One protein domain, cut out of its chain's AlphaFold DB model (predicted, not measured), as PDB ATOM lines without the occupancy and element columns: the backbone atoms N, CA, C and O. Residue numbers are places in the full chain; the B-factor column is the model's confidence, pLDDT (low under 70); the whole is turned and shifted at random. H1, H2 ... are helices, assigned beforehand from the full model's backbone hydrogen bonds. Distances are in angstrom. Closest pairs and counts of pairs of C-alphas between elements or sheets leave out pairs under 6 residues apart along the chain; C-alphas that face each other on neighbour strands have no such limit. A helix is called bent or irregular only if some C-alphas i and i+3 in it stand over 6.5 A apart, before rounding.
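What this domain is: This is residues 2 to 68 of the 76 residues of an uncharacterized protein of Chloroflexi bacterium (UniProt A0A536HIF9). A long helix, H3, runs along one side of an elongated body, and H4 and H1 follow one another in a rough row along the other side; H2 slants across one end, over H1 and the early part of H3. H3 and H4 form a helical hairpin, and residues 63 to 67 at the far end of H4 meet H1. The printed part has 67 residues with four named helices, in the order H1, H2, H3, H4, and no named strand; the class is all helix. It is compact, with a radius of gyration of the C-alphas of 12.2 A, and spans 36 by 19 by 19 A along its three main axes.

How they stand to each other: H1, residues 2 to 12, and H2, residues 21 to 31, touch at a steep tilt of 44 degrees and run the same way; their closest C-alphas, those of Ala 10 and Ile 28, are 6.4 A apart. H2 and H3, residues 33 to 48, touch at a steep tilt of 48 degrees and run opposite ways. H3 touches H2 with residues 35 to 37 alone, and the closest C-alphas of the two helices, those of Ala 29 and Ala 36, are 5.0 A apart. H1 and H3 only just touch, with 3 pairs of C-alphas within 8 A, the closest being Leu 2 and Glu 43 at 7.1 A; they run opposite ways at a shallow tilt of 16 degrees. H3 and H4, residues 53 to 67, are a hairpin at a shallow tilt of 15 degrees; H3 touches H4 with residues 42 to 46 alone, and the closest C-alphas, of Leu 46 and Met 59, are 6.8 A apart. H4 touches H1 with residues 63 to 67 alone, the same way at a shallow tilt of 24 degrees, with the C-alphas of Ala 8 and Ala 67 closest at 5.4 A. H1, H3 and H4 make an up and down bundle, each helix running against the one before it in the chain. H2 and H4 are apart. Every O i to N i+4 pair is within hydrogen-bond range in H3 and H4, against 6 of 7 in H1 and 5 of 7 in H2.

Where its parts are: H1 begins at C-alpha 2, (-36.299, 11.592, 5.316), and is 15.4 A long. H2 is 15.6 A long and irregular: C-alphas 22 and 25 are 7.3 A apart. H3, 22.5 A long, begins at C-alpha 33, (-50.521, 20.606, -1.213). H4, 21.0 A long, ends at C-alpha 67, (-46.144, 6.519, 3.222).

The domain as a whole: The two C-alphas farthest apart, those of Asp 18 and Gly 52, are 36.5 A apart. The printed part has no cut. The links from H2 to H3 and from H3 to H4 are tight, and the link from H1 to H2, 8 residues, is short. The mean pLDDT of the printed part is 78.1, and residues 49 to 52 of the model are under 70.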
ATOM      1  N   LEU A   2     -35.658  10.504   6.084       71.81
ATOM      2  CA  LEU A   2     -36.299  11.592   5.316       71.81
ATOM      3  C   LEU A   2     -36.342  11.390   3.787       71.81
ATOM      4  O   LEU A   2     -37.403  11.459   3.172       71.81
ATOM      5  N   ALA A   3     -35.209  11.061   3.160       73.81
ATOM      6  CA  ALA A   3     -35.144  10.845   1.708       73.81
ATOM      7  C   ALA A   3     -35.927   9.609   1.207       73.81
ATOM      8  O   ALA A   3     -36.250   9.525   0.021       73.81
ATOM      9  N   ALA A   4     -36.204   8.634   2.080       76.19
ATOM     10  CA  ALA A   4     -37.045   7.483   1.754       76.19
ATOM     11  C   ALA A   4     -38.531   7.853   1.879       76.19
ATOM     12  O   ALA A   4     -39.300   7.567   0.965       76.19
ATOM     13  N   THR A   5     -38.911   8.582   2.936       75.88
ATOM     14  CA  THR A   5     -40.278   9.094   3.120       75.88
ATOM     15  C   THR A   5     -40.693  10.019   1.977       75.88
ATOM     16  O   THR A   5     -41.753   9.823   1.387       75.88
ATOM     17  N   ARG A   6     -39.836  10.975   1.587       79.62
ATOM     18  CA  ARG A   6     -40.104  11.875   0.451       79.62
ATOM     19  C   ARG A   6     -40.376  11.108  -0.845       79.62
ATOM     20  O   ARG A   6     -41.302  11.450  -1.573       79.62
ATOM     21  N   ARG A   7     -39.609  10.044  -1.115       78.88
ATOM     22  CA  ARG A   7     -39.812   9.176  -2.287       78.88
ATOM     23  C   ARG A   7     -41.110   8.374  -2.217       78.88
ATOM     24  O   ARG A   7     -41.803   8.292  -3.223       78.88
ATOM     25  N   ALA A   8     -41.462   7.830  -1.055       79.94
ATOM     26  CA  ALA A   8     -42.716   7.095  -0.886       79.94
ATOM     27  C   ALA A   8     -43.944   8.008  -1.067       79.94
ATOM     28  O   ALA A   8     -44.875   7.661  -1.791       79.94
ATOM     29  N   VAL A   9     -43.913   9.222  -0.501       78.06
ATOM     30  CA  VAL A   9     -44.967  10.228  -0.721       78.06
ATOM     31  C   VAL A   9     -45.038  10.630  -2.193       78.06
ATOM     32  O   VAL A   9     -46.136  10.724  -2.734       78.06
ATOM     33  N   ALA A  10     -43.896  10.806  -2.863       82.31
ATOM     34  CA  ALA A  10     -43.854  11.102  -4.292       82.31
ATOM     35  C   ALA A  10     -44.530  10.005  -5.134       82.31
ATOM     36  O   ALA A  10     -45.407  10.313  -5.940       82.31
ATOM     37  N   GLN A  11     -44.193   8.733  -4.901       81.69
ATOM     38  CA  GLN A  11     -44.831   7.603  -5.586       81.69
ATOM     39  C   GLN A  11     -46.344   7.567  -5.336       81.69
ATOM     40  O   GLN A  11     -47.119   7.407  -6.278       81.69
ATOM     41  N   ARG A  12     -46.778   7.799  -4.089       78.50
ATOM     42  CA  ARG A  12     -48.199   7.834  -3.711       78.50
ATOM     43  C   ARG A  12     -48.986   8.924  -4.438       78.50
ATOM     44  O   ARG A  12     -50.131   8.697  -4.812       78.50
ATOM     45  N   VAL A  13     -48.392  10.098  -4.652       77.69
ATOM     46  CA  VAL A  13     -49.046  11.210  -5.371       77.69
ATOM     47  C   VAL A  13     -48.849  11.134  -6.896       77.69
ATOM     48  O   VAL A  13     -49.101  12.106  -7.609       77.69
ATOM     49  N   GLY A  14     -48.403   9.981  -7.410       80.06
ATOM     50  CA  GLY A  14     -48.269   9.713  -8.843       80.06
ATOM     51  C   GLY A  14     -47.055  10.378  -9.496       80.06
ATOM     52  O   GLY A  14     -47.077  10.660 -10.697       80.06
ATOM     53  N   LEU A  15     -46.011  10.680  -8.724       80.69
ATOM     54  CA  LEU A  15     -44.731  11.135  -9.265       80.69
ATOM     55  C   LEU A  15     -43.860   9.926  -9.602       80.69
ATOM     56  O   LEU A  15     -43.611   9.062  -8.761       80.69
ATOM     57  N   GLY A  16     -43.397   9.880 -10.852       71.62
ATOM     58  CA  GLY A  16     -42.461   8.863 -11.319       71.62
ATOM     59  C   GLY A  16     -41.093   8.985 -10.646       71.62
ATOM     60  O   GLY A  16     -40.722  10.047 -10.142       71.62
ATOM     61  N   ALA A  17     -40.324   7.895 -10.679       71.38
ATOM     62  CA  ALA A  17     -38.958   7.851 -10.148       71.38
ATOM     63  C   ALA A  17     -38.000   8.844 -10.840       71.38
ATOM     64  O   ALA A  17     -36.951   9.160 -10.285       71.38
ATOM     65  N   ASP A  18     -38.388   9.362 -12.009       74.56
ATOM     66  CA  ASP A  18     -37.613  10.307 -12.816       74.56
ATOM     67  C   ASP A  18     -37.663  11.749 -12.298       74.56
ATOM     68  O   ASP A  18     -36.945  12.607 -12.811       74.56
ATOM     69  N   VAL A  19     -38.503  12.054 -11.296       75.75
ATOM     70  CA  VAL A  19     -38.525  13.395 -10.699       75.75
ATOM     71  C   VAL A  19     -37.215  13.623  -9.940       75.75
ATOM     72  O   VAL A  19     -36.945  12.919  -8.963       75.75
ATOM     73  N   PRO A  20     -36.409  14.625 -10.340       79.25
ATOM     74  CA  PRO A  20     -35.153  14.926  -9.669       79.25
ATOM     75  C   PRO A  20     -35.368  15.216  -8.179       79.25
ATOM     76  O   PRO A  20     -36.326  15.892  -7.794       79.25
ATOM     77  N   SER A  21     -34.472  14.703  -7.330       72.81
ATOM     78  CA  SER A  21     -34.618  14.781  -5.864       72.81
ATOM     79  C   SER A  21     -34.707  16.222  -5.344       72.81
ATOM     80  O   SER A  21     -35.415  16.484  -4.375       72.81
ATOM     81  N   ASP A  22     -34.028  17.158  -6.008       79.81
ATOM     82  CA  ASP A  22     -34.032  18.601  -5.741       79.81
ATOM     83  C   ASP A  22     -35.368  19.280  -6.091       79.81
ATOM     84  O   ASP A  22     -35.725  20.291  -5.490       79.81
ATOM     85  N   ARG A  23     -36.150  18.709  -7.017       82.12
ATOM     86  CA  ARG A  23     -37.470  19.230  -7.419       82.12
ATOM     87  C   ARG A  23     -38.642  18.499  -6.780       82.12
ATOM     88  O   ARG A  23     -39.784  18.951  -6.898       82.12
ATOM     89  N   LEU A  24     -38.380  17.381  -6.111       80.88
ATOM     90  CA  LEU A  24     -39.395  16.481  -5.575       80.88
ATOM     91  C   LEU A  24     -40.367  17.215  -4.643       80.88
ATOM     92  O   LEU A  24     -41.574  17.171  -4.855       80.88
ATOM     93  N   THR A  25     -39.846  17.973  -3.675       82.00
ATOM     94  CA  THR A  25     -40.658  18.722  -2.702       82.00
ATOM     95  C   THR A  25     -41.557  19.758  -3.375       82.00
ATOM     96  O   THR A  25     -42.749  19.820  -3.081       82.00
ATOM     97  N   ALA A  26     -41.014  20.538  -4.315       84.50
ATOM     98  CA  ALA A  26     -41.782  21.543  -5.052       84.50
ATOM     99  C   ALA A  26     -42.889  20.899  -5.903       84.50
ATOM    100  O   ALA A  26     -43.997  21.425  -6.010       84.50
ATOM    101  N   THR A  27     -42.605  19.726  -6.467       84.81
ATOM    102  CA  THR A  27     -43.554  18.987  -7.302       84.81
ATOM    103  C   THR A  27     -44.673  18.361  -6.462       84.81
ATOM    104  O   THR A  27     -45.840  18.426  -6.852       84.81
ATOM    105  N   ILE A  28     -44.356  17.822  -5.276       81.56
ATOM    106  CA  ILE A  28     -45.360  17.354  -4.303       81.56
ATOM    107  C   ILE A  28     -46.228  18.533  -3.840       81.56
ATOM    108  O   ILE A  28     -47.448  18.408  -3.824       81.56
ATOM    109  N   ALA A  29     -45.630  19.688  -3.535       84.88
ATOM    110  CA  ALA A  29     -46.363  20.883  -3.115       84.88
ATOM    111  C   ALA A  29     -47.345  21.397  -4.178       84.88
ATOM    112  O   ALA A  29     -48.433  21.840  -3.823       84.88
ATOM    113  N   GLN A  30     -47.005  21.295  -5.469       84.38
ATOM    114  CA  GLN A  30     -47.928  21.646  -6.554       84.38
ATOM    115  C   GLN A  30     -49.063  20.633  -6.733       84.38
ATOM    116  O   GLN A  30     -50.204  21.035  -6.941       84.38
ATOM    117  N   ARG A  31     -48.767  19.327  -6.698       83.06
ATOM    118  CA  ARG A  31     -49.761  18.287  -7.027       83.06
ATOM    119  C   ARG A  31     -50.629  17.861  -5.850       83.06
ATOM    120  O   ARG A  31     -51.779  17.491  -6.045       83.06
ATOM    121  N   ALA A  32     -50.074  17.882  -4.644       83.81
ATOM    122  CA  ALA A  32     -50.736  17.441  -3.425       83.81
ATOM    123  C   ALA A  32     -50.365  18.364  -2.248       83.81
ATOM    124  O   ALA A  32     -49.631  17.950  -1.345       83.81
ATOM    125  N   PRO A  33     -50.886  19.607  -2.219       81.88
ATOM    126  CA  PRO A  33     -50.521  20.606  -1.213       81.88
ATOM    127  C   PRO A  33     -50.748  20.133   0.229       81.88
ATOM    128  O   PRO A  33     -49.913  20.377   1.098       81.88
ATOM    129  N   ALA A  34     -51.839  19.400   0.480       81.31
ATOM    130  CA  ALA A  34     -52.139  18.838   1.798       81.31
ATOM    131  C   ALA A  34     -51.090  17.800   2.239       81.31
ATOM    132  O   ALA A  34     -50.577  17.871   3.352       81.31
ATOM    133  N   ALA A  35     -50.697  16.890   1.340       79.00
ATOM    134  CA  ALA A  35     -49.654  15.903   1.621       79.00
ATOM    135  C   ALA A  35     -48.280  16.565   1.823       79.00
ATOM    136  O   ALA A  35     -47.500  16.123   2.663       79.00
ATOM    137  N   ALA A  36     -47.990  17.639   1.083       83.69
ATOM    138  CA  ALA A  36     -46.770  18.421   1.256       83.69
ATOM    139  C   ALA A  36     -46.718  19.117   2.625       83.69
ATOM    140  O   ALA A  36     -45.663  19.137   3.262       83.69
ATOM    141  N   ALA A  37     -47.845  19.668   3.085       83.75
ATOM    142  CA  ALA A  37     -47.948  20.320   4.385       83.75
ATOM    143  C   ALA A  37     -47.735  19.326   5.536       83.75
ATOM    144  O   ALA A  37     -46.939  19.602   6.436       83.75
ATOM    145  N   GLU A  38     -48.377  18.154   5.477       82.31
ATOM    146  CA  GLU A  38     -48.184  17.100   6.478       82.31
ATOM    147  C   GLU A  38     -46.760  16.552   6.484       82.31
ATOM    148  O   GLU A  38     -46.162  16.419   7.551       82.31
ATOM    149  N   LEU A  39     -46.181  16.309   5.305       80.56
ATOM    150  CA  LEU A  39     -44.792  15.881   5.190       80.56
ATOM    151  C   LEU A  39     -43.864  16.922   5.824       80.56
ATOM    152  O   LEU A  39     -43.111  16.599   6.731       80.56
ATOM    153  N   SER A  40     -43.974  18.196   5.439       84.69
ATOM    154  CA  SER A  40     -43.131  19.265   5.985       84.69
ATOM    155  C   SER A  40     -43.304  19.456   7.499       84.69
ATOM    156  O   SER A  40     -42.359  19.840   8.189       84.69
ATOM    157  N   ARG A  41     -44.498  19.187   8.039       83.62
ATOM    158  CA  ARG A  41     -44.738  19.167   9.486       83.62
ATOM    159  C   ARG A  41     -44.005  18.002  10.156       83.62
ATOM    160  O   ARG A  41     -43.245  18.251  11.084       83.62
ATOM    161  N   ALA A  42     -44.180  16.778   9.666       79.38
ATOM    162  CA  ALA A  42     -43.543  15.590  10.234       79.38
ATOM    163  C   ALA A  42     -42.005  15.653  10.155       79.38
ATOM    164  O   ALA A  42     -41.313  15.217  11.069       79.38
ATOM    165  N   GLU A  43     -41.459  16.247   9.089       82.31
ATOM    166  CA  GLU A  43     -40.016  16.471   8.948       82.31
ATOM    167  C   GLU A  43     -39.476  17.456   9.993       82.31
ATOM    168  O   GLU A  43     -38.456  17.177  10.618       82.31
ATOM    169  N   ARG A  44     -40.184  18.568  10.238       81.94
ATOM    170  CA  ARG A  44     -39.824  19.527  11.296       81.94
ATOM    171  C   ARG A  44     -39.949  18.926  12.689       81.94
ATOM    172  O   ARG A  44     -39.089  19.163  13.528       81.94
ATOM    173  N   GLU A  45     -41.000  18.150  12.941       77.25
ATOM    174  CA  GLU A  45     -41.175  17.452  14.218       77.25
ATOM    175  C   GLU A  45     -40.052  16.431  14.457       77.25
ATOM    176  O   GLU A  45     -39.584  16.315  15.584       77.25
ATOM    177  N   LEU A  46     -39.555  15.763  13.410       71.31
ATOM    178  CA  LEU A  46     -38.403  14.859  13.495       71.31
ATOM    179  C   LEU A  46     -37.070  15.597  13.712       71.31
ATOM    180  O   LEU A  46     -36.239  15.116  14.474       71.31
ATOM    181  N   GLU A  47     -36.846  16.743  13.062       74.00
ATOM    182  CA  GLU A  47     -35.647  17.569  13.299       74.00
ATOM    183  C   GLU A  47     -35.610  18.139  14.724       74.00
ATOM    184  O   GLU A  47     -34.538  18.282  15.310       74.00
ATOM    185  N   LEU A  48     -36.781  18.447  15.287       72.88
ATOM    186  CA  LEU A  48     -36.933  18.946  16.654       72.88
ATOM    187  C   LEU A  48     -36.973  17.825  17.702       72.88
ATOM    188  O   LEU A  48     -36.721  18.100  18.879       72.88
ATOM    189  N   ALA A  49     -37.257  16.582  17.296       62.53
ATOM    190  CA  ALA A  49     -37.207  15.400  18.148       62.53
ATOM    191  C   ALA A  49     -35.755  15.119  18.576       62.53
ATOM    192  O   ALA A  49     -35.028  14.317  17.999       62.53
ATOM    193  N   THR A  50     -35.335  15.820  19.626       59.88
ATOM    194  CA  THR A  50     -34.106  15.590  20.401       59.88
ATOM    195  C   THR A  50     -34.338  14.630  21.570       59.88
ATOM    196  O   THR A  50     -33.444  14.402  22.381       59.88
ATOM    197  N   ALA A  51     -35.536  14.065  21.672       59.19
ATOM    198  CA  ALA A  51     -36.019  13.386  22.853       59.19
ATOM    199  C   ALA A  51     -36.323  11.912  22.530       59.19
ATOM    200  O   ALA A  51     -36.808  11.604  21.446       59.19
ATOM    201  N   GLY A  52     -35.887  11.030  23.440       67.00
ATOM    202  CA  GLY A  52     -36.302   9.636  23.641       67.00
ATOM    203  C   GLY A  52     -36.428   8.691  22.435       67.00
ATOM    204  O   GLY A  52     -37.195   8.912  21.508       67.00
ATOM    205  N   GLU A  53     -35.816   7.506  22.531       73.06
ATOM    206  CA  GLU A  53     -36.014   6.384  21.587       73.06
ATOM    207  C   GLU A  53     -37.506   6.099  21.280       73.06
ATOM    208  O   GLU A  53     -37.867   5.781  20.147       73.06
ATOM    209  N   ALA A  54     -38.390   6.308  22.262       76.81
ATOM    210  CA  ALA A  54     -39.839   6.170  22.116       76.81
ATOM    211  C   ALA A  54     -40.489   7.232  21.202       76.81
ATOM    212  O   ALA A  54     -41.378   6.897  20.420       76.81
ATOM    213  N   GLU A  55     -40.054   8.492  21.259       72.50
ATOM    214  CA  GLU A  55     -40.597   9.572  20.418       72.50
ATOM    215  C   GLU A  55     -40.117   9.434  18.972       72.50
ATOM    216  O   GLU A  55     -40.890   9.642  18.035       72.50
ATOM    217  N   VAL A  56     -38.873   8.982  18.778       77.44
ATOM    218  CA  VAL A  56     -38.346   8.623  17.453       77.44
ATOM    219  C   VAL A  56     -39.146   7.470  16.840       77.44
ATOM    220  O   VAL A  56     -39.488   7.524  15.656       77.44
ATOM    221  N   LEU A  57     -39.481   6.442  17.627       82.44
ATOM    222  CA  LEU A  57     -40.267   5.297  17.157       82.44
ATOM    223  C   LEU A  57     -41.703   5.695  16.775       82.44
ATOM    224  O   LEU A  57     -42.199   5.280  15.726       82.44
ATOM    225  N   GLU A  58     -42.354   6.533  17.582       82.94
ATOM    226  CA  GLU A  58     -43.687   7.071  17.285       82.94
ATOM    227  C   GLU A  58     -43.670   7.932  16.009       82.94
ATOM    228  O   GLU A  58     -44.544   7.807  15.146       82.94
ATOM    229  N   MET A  59     -42.631   8.752  15.822       79.25
ATOM    230  CA  MET A  59     -42.460   9.549  14.605       79.25
ATOM    231  C   MET A  59     -42.241   8.665  13.370       79.25
ATOM    232  O   MET A  59     -42.841   8.888  12.316       79.25
ATOM    233  N   ALA A  60     -41.420   7.621  13.504       81.31
ATOM    234  CA  ALA A  60     -41.184   6.638  12.454       81.31
ATOM    235  C   ALA A  60     -42.479   5.932  12.025       81.31
ATOM    236  O   ALA A  60     -42.701   5.749  10.828       81.31
ATOM    237  N   ARG A  61     -43.345   5.585  12.986       82.50
ATOM    238  CA  ARG A  61     -44.661   4.978  12.745       82.50
ATOM    239  C   ARG A  61     -45.567   5.907  11.940       82.50
ATOM    240  O   ARG A  61     -46.070   5.504  10.899       82.50
ATOM    241  N   ARG A  62     -45.687   7.175  12.343       81.69
ATOM    242  CA  ARG A  62     -46.504   8.172  11.624       81.69
ATOM    243  C   ARG A  62     -46.018   8.404  10.196       81.69
ATOM    244  O   ARG A  62     -46.820   8.471   9.269       81.69
ATOM    245  N   LEU A  63     -44.701   8.490  10.002       80.56
ATOM    246  CA  LEU A  63     -44.104   8.609   8.670       80.56
ATOM    247  C   LEU A  63     -44.358   7.360   7.816       80.56
ATOM    248  O   LEU A  63     -44.569   7.482   6.610       80.56
ATOM    249  N   HIS A  64     -44.336   6.173   8.429       79.00
ATOM    250  CA  HIS A  64     -44.655   4.918   7.760       79.00
ATOM    251  C   HIS A  64     -46.127   4.864   7.339       79.00
ATOM    252  O   HIS A  64     -46.392   4.558   6.183       79.00
ATOM    253  N   ASP A  65     -47.060   5.250   8.208       80.94
ATOM    254  CA  ASP A  65     -48.497   5.276   7.903       80.94
ATOM    255  C   ASP A  65     -48.839   6.317   6.822       80.94
ATOM    256  O   ASP A  65     -49.671   6.071   5.951       80.94
ATOM    257  N   LEU A  66     -48.149   7.463   6.809       75.50
ATOM    258  CA  LEU A  66     -48.288   8.471   5.751       75.50
ATOM    259  C   LEU A  66     -47.783   7.961   4.385       75.50
ATOM    260  O   LEU A  66     -48.297   8.352   3.328       75.50
ATOM    261  N   ALA A  67     -46.744   7.125   4.406       74.56
ATOM    262  CA  ALA A  67     -46.144   6.519   3.222       74.56
ATOM    263  C   ALA A  67     -46.940   5.300   2.723       74.56
ATOM    264  O   ALA A  67     -47.075   5.114   1.515       74.56
ATOM    265  N   TYR A  68     -47.483   4.510   3.646       72.81
ATOM    266  CA  TYR A  68     -48.184   3.253   3.411       72.81
ATOM    267  C   TYR A  68     -49.481   3.226   4.220       72.81
ATOM    268  O   TYR A  68     -49.593   2.456   5.177       72.81
TER     269      TYR A  68